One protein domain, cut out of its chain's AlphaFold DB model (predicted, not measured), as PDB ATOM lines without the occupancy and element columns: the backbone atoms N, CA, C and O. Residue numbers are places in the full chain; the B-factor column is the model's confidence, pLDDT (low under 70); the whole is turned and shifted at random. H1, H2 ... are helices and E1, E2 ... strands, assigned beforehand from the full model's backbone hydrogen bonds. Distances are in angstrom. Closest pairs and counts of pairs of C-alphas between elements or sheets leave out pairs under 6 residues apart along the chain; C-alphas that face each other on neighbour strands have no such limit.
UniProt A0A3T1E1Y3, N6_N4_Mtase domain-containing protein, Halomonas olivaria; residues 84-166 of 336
ATOM      1  N   VAL A  84      46.733  18.973  37.090       90.00
ATOM      2  CA  VAL A  84      48.101  19.302  37.511       90.00
ATOM      3  C   VAL A  84      49.044  18.173  37.122       90.00
ATOM      4  O   VAL A  84      48.770  17.016  37.409       90.00
ATOM      5  N   SER A  85      50.176  18.498  36.501       90.62
ATOM      6  CA  SER A  85      51.225  17.510  36.227       90.62
ATOM      7  C   SER A  85      51.810  16.951  37.529       90.62
ATOM      8  O   SER A  85      52.180  17.739  38.405       90.62
ATOM      9  N   LEU A  86      51.960  15.627  37.658       90.81
ATOM     10  CA  LEU A  86      52.521  15.003  38.871       90.81
ATOM     11  C   LEU A  86      53.912  15.550  39.233       90.81
ATOM     12  O   LEU A  86      54.263  15.637  40.407       90.81
ATOM     13  N   PHE A  87      54.678  15.999  38.239       88.25
ATOM     14  CA  PHE A  87      55.972  16.648  38.434       88.25
ATOM     15  C   PHE A  87      55.922  17.889  39.349       88.25
ATOM     16  O   PHE A  87      56.888  18.161  40.060       88.25
ATOM     17  N   LEU A  88      54.810  18.635  39.364       86.62
ATOM     18  CA  LEU A  88      54.654  19.841  40.194       86.62
ATOM     19  C   LEU A  88      54.441  19.530  41.681       86.62
ATOM     20  O   LEU A  88      54.623  20.407  42.516       86.62
ATOM     21  N   ILE A  89      54.071  18.292  42.008       89.06
ATOM     22  CA  ILE A  89      53.814  17.823  43.376       89.06
ATOM     23  C   ILE A  89      54.800  16.725  43.796       89.06
ATOM     24  O   ILE A  89      54.535  15.970  44.731       89.06
ATOM     25  N   LYS A  90      55.952  16.641  43.115       87.75
ATOM     26  CA  LYS A  90      56.982  15.613  43.333       87.75
ATOM     27  C   LYS A  90      57.492  15.537  44.777       87.75
ATOM     28  O   LYS A  90      57.860  14.462  45.229       87.75
ATOM     29  N   ASP A  91      57.481  16.661  45.493       87.19
ATOM     30  CA  ASP A  91      58.017  16.764  46.854       87.19
ATOM     31  C   ASP A  91      57.053  16.194  47.917       87.19
ATOM     32  O   ASP A  91      57.432  16.019  49.075       87.19
ATOM     33  N   ASN A  92      55.804  15.876  47.545       89.75
ATOM     34  CA  ASN A  92      54.786  15.346  48.452       89.75
ATOM     35  C   ASN A  92      54.487  13.862  48.170       89.75
ATOM     36  O   ASN A  92      53.494  13.502  47.534       89.75
ATOM     37  N   GLU A  93      55.341  12.972  48.685       89.44
ATOM     38  CA  GLU A  93      55.216  11.525  48.446       89.44
ATOM     39  C   GLU A  93      53.894  10.929  48.955       89.44
ATOM     40  O   GLU A  93      53.347  10.017  48.334       89.44
ATOM     41  N   ASN A  94      53.354  11.428  50.070       90.88
ATOM     42  CA  ASN A  94      52.096  10.923  50.630       90.88
ATOM     43  C   ASN A  94      50.900  11.244  49.728       90.88
ATOM     44  O   ASN A  94      50.013  10.406  49.547       90.88
ATOM     45  N   LEU A  95      50.889  12.439  49.136       92.00
ATOM     46  CA  LEU A  95      49.883  12.840  48.160       92.00
ATOM     47  C   LEU A  95      49.976  11.980  46.895       92.00
ATOM     48  O   LEU A  95      48.970  11.440  46.438       92.00
ATOM     49  N   LEU A  96      51.190  11.773  46.384       92.31
ATOM     50  CA  LEU A  96      51.425  10.927  45.216       92.31
ATOM     51  C   LEU A  96      50.955   9.486  45.438       92.31
ATOM     52  O   LEU A  96      50.290   8.936  44.562       92.31
ATOM     53  N   LYS A  97      51.204   8.892  46.618       91.88
ATOM     54  CA  LYS A  97      50.671   7.560  46.979       91.88
ATOM     55  C   LYS A  97      49.160   7.501  46.803       91.88
ATOM     56  O   LYS A  97      48.664   6.600  46.133       91.88
ATOM     57  N   ARG A  98      48.443   8.478  47.366       93.50
ATOM     58  CA  ARG A  98      46.976   8.548  47.285       93.50
ATOM     59  C   ARG A  98      46.502   8.636  45.838       93.50
ATOM     60  O   ARG A  98      45.605   7.885  45.460       93.50
ATOM     61  N   ILE A  99      47.144   9.476  45.023       93.75
ATOM     62  CA  ILE A  99      46.800   9.640  43.603       93.75
ATOM     63  C   ILE A  99      47.047   8.339  42.823       93.75
ATOM     64  O   ILE A  99      46.159   7.890  42.103       93.75
ATOM     65  N   PHE A 100      48.201   7.686  43.003       92.81
ATOM     66  CA  PHE A 100      48.511   6.420  42.326       92.81
ATOM     67  C   PHE A 100      47.563   5.278  42.712       92.81
ATOM     68  O   PHE A 100      47.309   4.402  41.889       92.81
ATOM     69  N   THR A 101      47.018   5.289  43.932       92.12
ATOM     70  CA  THR A 101      46.025   4.299  44.381       92.12
ATOM     71  C   THR A 101      44.588   4.618  43.957       92.12
ATOM     72  O   THR A 101      43.709   3.773  44.118       92.12
ATOM     73  N   HIS A 102      44.319   5.809  43.416       94.94
ATOM     74  CA  HIS A 102      42.959   6.252  43.120       94.94
ATOM     75  C   HIS A 102      42.419   5.627  41.824       94.94
ATOM     76  O   HIS A 102      42.778   6.033  40.720       94.94
ATOM     77  N   GLU A 103      41.498   4.670  41.947       93.44
ATOM     78  CA  GLU A 103      41.016   3.834  40.837       93.44
ATOM     79  C   GLU A 103      40.541   4.635  39.612       93.44
ATOM     80  O   GLU A 103      41.012   4.401  38.498       93.44
ATOM     81  N   LYS A 104      39.674   5.637  39.809       94.31
ATOM     82  CA  LYS A 104      39.137   6.444  38.699       94.31
ATOM     83  C   LYS A 104      40.214   7.255  37.973       94.31
ATOM     84  O   LYS A 104      40.115   7.470  36.769       94.31
ATOM     85  N   GLN A 105      41.251   7.690  38.693       94.50
ATOM     86  CA  GLN A 105      42.354   8.449  38.098       94.50
ATOM     87  C   GLN A 105      43.217   7.528  37.230       94.50
ATOM     88  O   GLN A 105      43.613   7.904  36.128       94.50
ATOM     89  N   ARG A 106      43.455   6.294  37.691       94.25
ATOM     90  CA  ARG A 106      44.171   5.273  36.916       94.25
ATOM     91  C   ARG A 106      43.424   4.908  35.637       94.25
ATOM     92  O   ARG A 106      44.042   4.845  34.580       94.25
ATOM     93  N   GLN A 107      42.106   4.726  35.719       94.25
ATOM     94  CA  GLN A 107      41.265   4.482  34.541       94.25
ATOM     95  C   GLN A 107      41.375   5.636  33.535       94.25
ATOM     96  O   GLN A 107      41.633   5.396  32.358       94.25
ATOM     97  N   GLN A 108      41.307   6.888  34.002       93.00
ATOM     98  CA  GLN A 108      41.501   8.061  33.146       93.00
ATOM     99  C   GLN A 108      42.889   8.072  32.478       93.00
ATOM    100  O   GLN A 108      43.002   8.408  31.299       93.00
ATOM    101  N   TRP A 109      43.951   7.683  33.191       94.62
ATOM    102  CA  TRP A 109      45.285   7.578  32.593       94.62
ATOM    103  C   TRP A 109      45.380   6.488  31.527       94.62
ATOM    104  O   TRP A 109      45.976   6.723  30.476       94.62
ATOM    105  N   ALA A 110      44.765   5.331  31.762       93.50
ATOM    106  CA  ALA A 110      44.697   4.261  30.773       93.50
ATOM    107  C   ALA A 110      43.964   4.718  29.500       93.50
ATOM    108  O   ALA A 110      44.444   4.475  28.399       93.50
ATOM    109  N   GLU A 111      42.854   5.445  29.634       92.56
ATOM    110  CA  GLU A 111      42.068   5.924  28.492       92.56
ATOM    111  C   GLU A 111      42.749   7.059  27.714       92.56
ATOM    112  O   GLU A 111      42.806   7.028  26.486       92.56
ATOM    113  N   ILE A 112      43.263   8.079  28.411       89.81
ATOM    114  CA  ILE A 112      43.782   9.299  27.772       89.81
ATOM    115  C   ILE A 112      45.219   9.114  27.287       89.81
ATOM    116  O   ILE A 112      45.566   9.568  26.196       89.81
ATOM    117  N   TYR A 113      46.057   8.466  28.096       89.31
ATOM    118  CA  TYR A 113      47.489   8.323  27.831       89.31
ATOM    119  C   TYR A 113      47.850   6.939  27.287       89.31
ATOM    120  O   TYR A 113      49.022   6.695  27.016       89.31
ATOM    121  N   SER A 114      46.870   6.037  27.114       91.88
ATOM    122  CA  SER A 114      47.121   4.632  26.754       91.88
ATOM    123  C   SER A 114      48.105   3.961  27.723       91.88
ATOM    124  O   SER A 114      48.973   3.191  27.317       91.88
ATOM    125  N   LEU A 115      48.009   4.315  29.010       91.44
ATOM    126  CA  LEU A 115      48.931   3.849  30.039       91.44
ATOM    127  C   LEU A 115      48.666   2.381  30.396       91.44
ATOM    128  O   LEU A 115      47.544   2.021  30.752       91.44
ATOM    129  N   ASP A 116      49.716   1.561  30.389       92.81
ATOM    130  CA  ASP A 116      49.655   0.199  30.917       92.81
ATOM    131  C   ASP A 116      49.641   0.224  32.456       92.81
ATOM    132  O   ASP A 116      50.630   0.560  33.117       92.81
ATOM    133  N   LEU A 117      48.490  -0.121  33.034       91.94
ATOM    134  CA  LEU A 117      48.298  -0.149  34.483       91.94
ATOM    135  C   LEU A 117      49.047  -1.300  35.162       91.94
ATOM    136  O   LEU A 117      49.429  -1.160  36.324       91.94
ATOM    137  N   PHE A 118      49.277  -2.410  34.455       92.00
ATOM    138  CA  PHE A 118      50.037  -3.535  34.985       92.00
ATOM    139  C   PHE A 118      51.516  -3.166  35.108       92.00
ATOM    140  O   PHE A 118      52.126  -3.399  36.151       92.00
ATOM    141  N   GLU A 119      52.077  -2.529  34.080       92.31
ATOM    142  CA  GLU A 119      53.446  -2.008  34.128       92.31
ATOM    143  C   GLU A 119      53.605  -0.971  35.251       92.31
ATOM    144  O   GLU A 119      54.551  -1.049  36.036       92.31
ATOM    145  N   LEU A 120      52.629  -0.065  35.399       89.81
ATOM    146  CA  LEU A 120      52.607   0.907  36.492       89.81
ATOM    147  C   LEU A 120      52.607   0.222  37.873       89.81
ATOM    148  O   LEU A 120      53.328   0.658  38.766       89.81
ATOM    149  N   ASP A 121      51.828  -0.847  38.067       91.88
ATOM    150  CA  ASP A 121      51.815  -1.607  39.327       91.88
ATOM    151  C   ASP A 121      53.161  -2.277  39.627       91.88
ATOM    152  O   ASP A 121      53.581  -2.331  40.786       91.88
ATOM    153  N   VAL A 122      53.842  -2.793  38.601       91.69
ATOM    154  CA  VAL A 122      55.183  -3.374  38.742       91.69
ATOM    155  C   VAL A 122      56.187  -2.296  39.146       91.69
ATOM    156  O   VAL A 122      56.935  -2.494  40.104       91.69
ATOM    157  N   ASP A 123      56.164  -1.141  38.482       90.19
ATOM    158  CA  ASP A 123      57.056  -0.022  38.790       90.19
ATOM    159  C   ASP A 123      56.832   0.531  40.204       90.19
ATOM    160  O   ASP A 123      57.803   0.732  40.932       90.19
ATOM    161  N   ILE A 124      55.573   0.704  40.633       89.31
ATOM    162  CA  ILE A 124      55.219   1.157  41.993       89.31
ATOM    163  C   ILE A 124      55.752   0.204  43.070       89.31
ATOM    164  O   ILE A 124      56.107   0.646  44.162       89.31
ATOM    165  N   ARG A 125      55.818  -1.103  42.787       89.44
ATOM    166  CA  ARG A 125      56.362  -2.101  43.724       89.44
ATOM    167  C   ARG A 125      57.885  -2.166  43.707       89.44
ATOM    168  O   ARG A 125      58.477  -2.529  44.719       89.44
ATOM    169  N   ALA A 126      58.503  -1.883  42.563       89.62
ATOM    170  CA  ALA A 126      59.937  -2.045  42.358       89.62
ATOM    171  C   ALA A 126      60.757  -0.800  42.727       89.62
ATOM    172  O   ALA A 126      61.928  -0.937  43.077       89.62
ATOM    173  N   LYS A 127      60.171   0.398  42.625       89.00
ATOM    174  CA  LYS A 127      60.878   1.681  42.729       89.00
ATOM    175  C   LYS A 127      60.264   2.581  43.796       89.00
ATOM    176  O   LYS A 127      59.096   2.446  44.158       89.00
ATOM    177  N   SER A 128      61.049   3.541  44.281       88.31
ATOM    178  CA  SER A 128      60.512   4.627  45.104       88.31
ATOM    179  C   SER A 128      59.647   5.577  44.262       88.31
ATOM    180  O   SER A 128      59.803   5.687  43.046       88.31
ATOM    181  N   ILE A 129      58.728   6.308  44.893       87.88
ATOM    182  CA  ILE A 129      57.842   7.245  44.178       87.88
ATOM    183  C   ILE A 129      58.634   8.369  43.517       87.88
ATOM    184  O   ILE A 129      58.340   8.754  42.386       87.88
ATOM    185  N   SER A 130      59.674   8.845  44.196       86.06
ATOM    186  CA  SER A 130      60.599   9.843  43.669       86.06
ATOM    187  C   SER A 130      61.293   9.364  42.380       86.06
ATOM    188  O   SER A 130      61.423  10.130  41.422       86.06
ATOM    189  N   GLU A 131      61.662   8.081  42.291       87.31
ATOM    190  CA  GLU A 131      62.213   7.476  41.065       87.31
ATOM    191  C   GLU A 131      61.173   7.322  39.947       87.31
ATOM    192  O   GLU A 131      61.514   7.435  38.769       87.31
ATOM    193  N   ILE A 132      59.909   7.069  40.290       89.06
ATOM    194  CA  ILE A 132      58.816   6.938  39.316       89.06
ATOM    195  C   ILE A 132      58.500   8.295  38.690       89.06
ATOM    196  O   ILE A 132      58.456   8.402  37.469       89.06
ATOM    197  N   ILE A 133      58.347   9.347  39.497       90.31
ATOM    198  CA  ILE A 133      58.044  10.701  39.001       90.31
ATOM    199  C   ILE A 133      59.196  11.297  38.190       90.31
ATOM    200  O   ILE A 133      58.963  12.099  37.286       90.31
ATOM    201  N   SER A 134      60.432  10.880  38.468       88.81
ATOM    202  CA  SER A 134      61.601  11.284  37.679       88.81
ATOM    203  C   SER A 134      61.591  10.712  36.257       88.81
ATOM    204  O   SER A 134      62.283  11.233  35.385       88.81
ATOM    205  N   GLN A 135      60.812   9.659  35.996       87.94
ATOM    206  CA  GLN A 135      60.623   9.139  34.646       87.94
ATOM    207  C   GLN A 135      59.598   9.999  33.908       87.94
ATOM    208  O   GLN A 135      58.461  10.147  34.357       87.94
ATOM    209  N   GLU A 136      59.971  10.502  32.730       86.44
ATOM    210  CA  GLU A 136      59.103  11.357  31.905       86.44
ATOM    211  C   GLU A 136      57.728  10.727  31.646       86.44
ATOM    212  O   GLU A 136      56.709  11.412  31.691       86.44
ATOM    213  N   LYS A 137      57.685   9.399  31.470       88.44
ATOM    214  CA  LYS A 137      56.451   8.626  31.278       88.44
ATOM    215  C   LYS A 137      55.395   8.889  32.362       88.44
ATOM    216  O   LYS A 137      54.213   8.961  32.042       88.44
ATOM    217  N   TYR A 138      55.807   9.022  33.623       89.56
ATOM    218  CA  TYR A 138      54.893   9.169  34.761       89.56
ATOM    219  C   TYR A 138      54.846  10.603  35.296       89.56
ATOM    220  O   TYR A 138      53.787  11.061  35.721       89.56
ATOM    221  N   GLY A 139      55.958  11.340  35.239       87.31
ATOM    222  CA  GLY A 139      56.039  12.712  35.743       87.31
ATOM    223  C   GLY A 139      55.077  13.686  35.053       87.31
ATOM    224  O   GLY A 139      54.591  14.612  35.701       87.31
ATOM    225  N   TYR A 140      54.755  13.459  33.774       89.75
ATOM    226  CA  TYR A 140      53.843  14.310  32.992       89.75
ATOM    227  C   TYR A 140      52.375  13.860  33.001       89.75
ATOM    228  O   TYR A 140      51.547  14.443  32.292       89.75
ATOM    229  N   LEU A 141      52.023  12.841  33.789       92.31
ATOM    230  CA  LEU A 141      50.623  12.465  33.969       92.31
ATOM    231  C   LEU A 141      49.870  13.595  34.680       92.31
ATOM    232  O   LEU A 141      50.379  14.215  35.613       92.31
ATOM    233  N   ALA A 142      48.646  13.873  34.233       91.56
ATOM    234  CA  ALA A 142      47.798  14.874  34.865       91.56
ATOM    235  C   ALA A 142      47.003  14.255  36.022       91.56
ATOM    236  O   ALA A 142      46.268  13.292  35.818       91.56
ATOM    237  N   ALA A 143      47.118  14.824  37.217       91.94
ATOM    238  CA  ALA A 143      46.194  14.621  38.324       91.94
ATOM    239  C   ALA A 143      44.959  15.508  38.119       91.94
ATOM    240  O   ALA A 143      45.074  16.737  38.096       91.94
ATOM    241  N   ASP A 144      43.792  14.888  37.955       92.12
ATOM    242  CA  ASP A 144      42.521  15.571  37.735       92.12
ATOM    243  C   ASP A 144      41.757  15.717  39.057       92.12
ATOM    244  O   ASP A 144      41.173  14.770  39.588       92.12
ATOM    245  N   THR A 145      41.750  16.934  39.596       91.00
ATOM    246  CA  THR A 145      41.070  17.259  40.864       91.00
ATOM    247  C   THR A 145      39.570  16.957  40.840       91.00
ATOM    248  O   THR A 145      39.017  16.562  41.865       91.00
ATOM    249  N   TYR A 146      38.917  17.033  39.672       89.00
ATOM    250  CA  TYR A 146      37.500  16.689  39.544       89.00
ATOM    251  C   TYR A 146      37.243  15.204  39.839       89.00
ATOM    252  O   TYR A 146      36.208  14.842  40.398       89.00
ATOM    253  N   VAL A 147      38.193  14.339  39.477       91.00
ATOM    254  CA  VAL A 147      38.112  12.890  39.694       91.00
ATOM    255  C   VAL A 147      38.562  12.508  41.103       91.00
ATOM    256  O   VAL A 147      37.983  11.596  41.692       91.00
ATOM    257  N   LEU A 148      39.587  13.191  41.617       91.31
ATOM    258  CA  LEU A 148      40.251  12.881  42.886       91.31
ATOM    259  C   LEU A 148      39.455  13.316  44.121       91.31
ATOM    260  O   LEU A 148      39.624  12.726  45.184       91.31
ATOM    261  N   GLY A 149      38.573  14.306  43.983       90.69
ATOM    262  CA  GLY A 149      37.753  14.806  45.081       90.69
ATOM    263  C   GLY A 149      38.411  15.933  45.879       90.69
ATOM    264  O   GLY A 149      39.592  16.249  45.728       90.69
ATOM    265  N   ALA A 150      37.596  16.566  46.727       89.81
ATOM    266  CA  ALA A 150      37.947  17.826  47.376       89.81
ATOM    267  C   ALA A 150      39.124  17.701  48.358       89.81
ATOM    268  O   ALA A 150      39.918  18.625  48.477       89.81
ATOM    269  N   ASP A 151      39.260  16.574  49.061       91.06
ATOM    270  CA  ASP A 151      40.338  16.352  50.030       91.06
ATOM    271  C   ASP A 151      41.718  16.343  49.356       91.06
ATOM    272  O   ASP A 151      42.625  17.042  49.799       91.06
ATOM    273  N   ILE A 152      41.865  15.596  48.259       91.38
ATOM    274  CA  ILE A 152      43.108  15.541  47.481       91.38
ATOM    275  C   ILE A 152      43.341  16.871  46.753       91.38
ATOM    276  O   ILE A 152      44.480  17.328  46.669       91.38
ATOM    277  N   GLU A 153      42.283  17.519  46.258       90.31
ATOM    278  CA  GLU A 153      42.372  18.845  45.642       90.31
ATOM    279  C   GLU A 153      42.992  19.877  46.594       90.31
ATOM    280  O   GLU A 153      43.945  20.556  46.208       90.31
ATOM    281  N   TYR A 154      42.520  19.967  47.843       90.25
ATOM    282  CA  TYR A 154      43.089  20.902  48.818       90.25
ATOM    283  C   TYR A 154      44.576  20.642  49.077       90.25
ATOM    284  O   TYR A 154      45.354  21.594  49.143       90.25
ATOM    285  N   ASP A 155      44.991  19.378  49.167       90.69
ATOM    286  CA  ASP A 155      46.395  19.019  49.382       90.69
ATOM    287  C   ASP A 155      47.277  19.362  48.172       90.69
ATOM    288  O   ASP A 155      48.408  19.838  48.336       90.69
ATOM    289  N   ILE A 156      46.757  19.176  46.953       89.31
ATOM    290  CA  ILE A 156      47.415  19.609  45.713       89.31
ATOM    291  C   ILE A 156      47.594  21.129  45.732       89.31
ATOM    292  O   ILE A 156      48.703  21.618  45.518       89.31
ATOM    293  N   LEU A 157      46.533  21.879  46.032       88.56
ATOM    294  CA  LEU A 157      46.570  23.342  46.057       88.56
ATOM    295  C   LEU A 157      47.490  23.887  47.155       88.56
ATOM    296  O   LEU A 157      48.170  24.880  46.929       88.56
ATOM    297  N   CYS A 158      47.574  23.234  48.315       88.38
ATOM    298  CA  CYS A 158      48.527  23.616  49.361       88.38
ATOM    299  C   CYS A 158      49.982  23.327  48.962       88.38
ATOM    300  O   CYS A 158      50.890  24.037  49.392       88.38
ATOM    301  N   SER A 159      50.207  22.294  48.144       85.94
ATOM    302  CA  SER A 159      51.542  21.931  47.653       85.94
ATOM    303  C   SER A 159      52.024  22.876  46.542       85.94
ATOM    304  O   SER A 159      53.223  23.106  46.395       85.94
ATOM    305  N   ILE A 160      51.100  23.454  45.771       83.31
ATOM    306  CA  ILE A 160      51.392  24.374  44.669       83.31
ATOM    307  C   ILE A 160      51.212  25.805  45.168       83.31
ATOM    308  O   ILE A 160      50.097  26.294  45.247       83.31
ATOM    309  N   GLY A 161      52.311  26.501  45.469       77.81
ATOM    310  CA  GLY A 161      52.262  27.861  46.020       77.81
ATOM    311  C   GLY A 161      51.475  28.866  45.161       77.81
ATOM    312  O   GLY A 161      50.284  29.095  45.350       77.81
ATOM    313  N   LYS A 162      52.145  29.547  44.225       81.50
ATOM    314  CA  LYS A 162      51.488  30.559  43.383       81.50
ATOM    315  C   LYS A 162      50.802  29.920  42.177       81.50
ATOM    316  O   LYS A 162      51.364  29.871  41.086       81.50
ATOM    317  N   LEU A 163      49.576  29.454  42.387       81.19
ATOM    318  CA  LEU A 163      48.791  28.731  41.386       81.19
ATOM    319  C   LEU A 163      48.692  29.461  40.035       81.19
ATOM    320  O   LEU A 163      48.999  28.869  39.008       81.19
ATOM    321  N   ASP A 164      48.345  30.751  40.023       77.69
ATOM    322  CA  ASP A 164      48.188  31.524  38.777       77.69
ATOM    323  C   ASP A 164      49.480  31.627  37.946       77.69
ATOM    324  O   ASP A 164      49.408  31.729  36.723       77.69
ATOM    325  N   GLU A 165      50.653  31.589  38.587       82.12
ATOM    326  CA  GLU A 165      51.948  31.609  37.892       82.12
ATOM    327  C   GLU A 165      52.305  30.229  37.310       82.12
ATOM    328  O   GLU A 165      53.014  30.144  36.309       82.12
ATOM    329  N   MET A 166      51.786  29.154  37.912       80.38
ATOM    330  CA  MET A 166      52.029  27.765  37.500       80.38
ATOM    331  C   MET A 166      51.009  27.256  36.475       80.38
ATOM    332  O   MET A 166      51.251  26.255  35.805       80.38
TER     333      MET A 166
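What this domain is: This is residues 84 to 166 of the 336 residues of the protein "N6_N4_Mtase domain-containing protein" of Halomonas olivaria (UniProt A0A3T1E1Y3). Short helices cluster round a middle where H2 and the short strand E1 lie; H5 and H8 pack on H2, while H3 and H7 make a second group. H4 lies toward one end of the longest axis and H9 toward the other, with the first residues, 84 to 85, paired beside E1. The printed part has 83 residues, with nine named helices and one named strand in the order H1, H2, H3, H4, H5, H6, E1, H7, H8, H9. No two named strands pair, and the class is mostly helix. The whole is compact, with a radius of gyration of the C-alphas of 12.2 A, and rounded, spanning 34 by 23 by 20 A.

How they stand to each other: Start at Val 84: residues 84 to 85 are paired antiparallel with residues 142 to 143 of the strand E1, residues 142 to 144, which pairs with no named strand. Next comes H1, residues 86 to 89. It touches H2, residues 93 to 101, only at the corner by their link, and only just, with 3 pairs of C-alphas within 8 A; the closest are those of Ile 89 and Leu 96, 7.5 A apart. H2 is the hub, touching three helices. Look next at H3, residues 103 to 113: it is close to H2 but not clearly touching, with the closest C-alphas, of Phe 100 and Arg 106, 7.0 A apart, and it stands about perpendicular to H2 at 80 degrees. H4, residues 117 to 126, touches no helix, but H2 and H4 are near each other, with 5 pairs of C-alphas within 10 A. H5, residues 129 to 133, touches H2; their closest C-alphas, of Glu 93 and Ile 129, are 6.6 A apart. H6, residues 136 to 139, only just touches H1, with 3 pairs within 8 A; the closest C-alphas, of Phe 87 and Gly 139, are 4.8 A apart. Past E1, find H7, residues 145 to 148, which touches H3; the closest C-alphas, of Gln 105 and Val 147, are 6.3 A apart. H8, residues 150 to 159, touches H2, closest at the C-alphas of Leu 95 and Asp 155, 7.2 A apart, and the two run opposite ways at a steep tilt of 36 degrees, only just past shallow. H9, residues 163 to 166, is close to H8 but not clearly touching, with the C-alphas of Leu 157 and Leu 163 closest at 7.5 A. In H2, H3, H4, H5 and H8 every O i to N i+4 pair is within hydrogen-bond range; H1, H6, H7 and H9 are too short for such a pair.

Where its parts are: Find C-alpha 86 at (52.521, 15.003, 38.871), where H1 begins. H2 runs 12.4 A from C-alpha 93 to C-alpha 101. H3, the longest helix by residues, covers 15.2 A from C-alpha 103 at (41.016, 3.834, 40.837) to C-alpha 113. H4 spans 14.2 A from Leu 117 to Ala 126. H5 spans 6.2 A, H6 5.1 A, E1 6.0 A and H7 4.9 A. H8 spans 14.2 A from Ala 150 to Ser 159, and H9 ends at C-alpha 166, at (52.029, 27.765, 37.500).

The domain as a whole: The two C-alphas farthest apart are those of Ala 126 and Asp 164, at 35.7 A, while those of Val 84 and Met 166 are 9.3 A apart. The printed part has no cut, and each link between named elements is tight. The mean pLDDT of the printed part is 89.7, and no printed residue is under 70; H9 has a mean of 80.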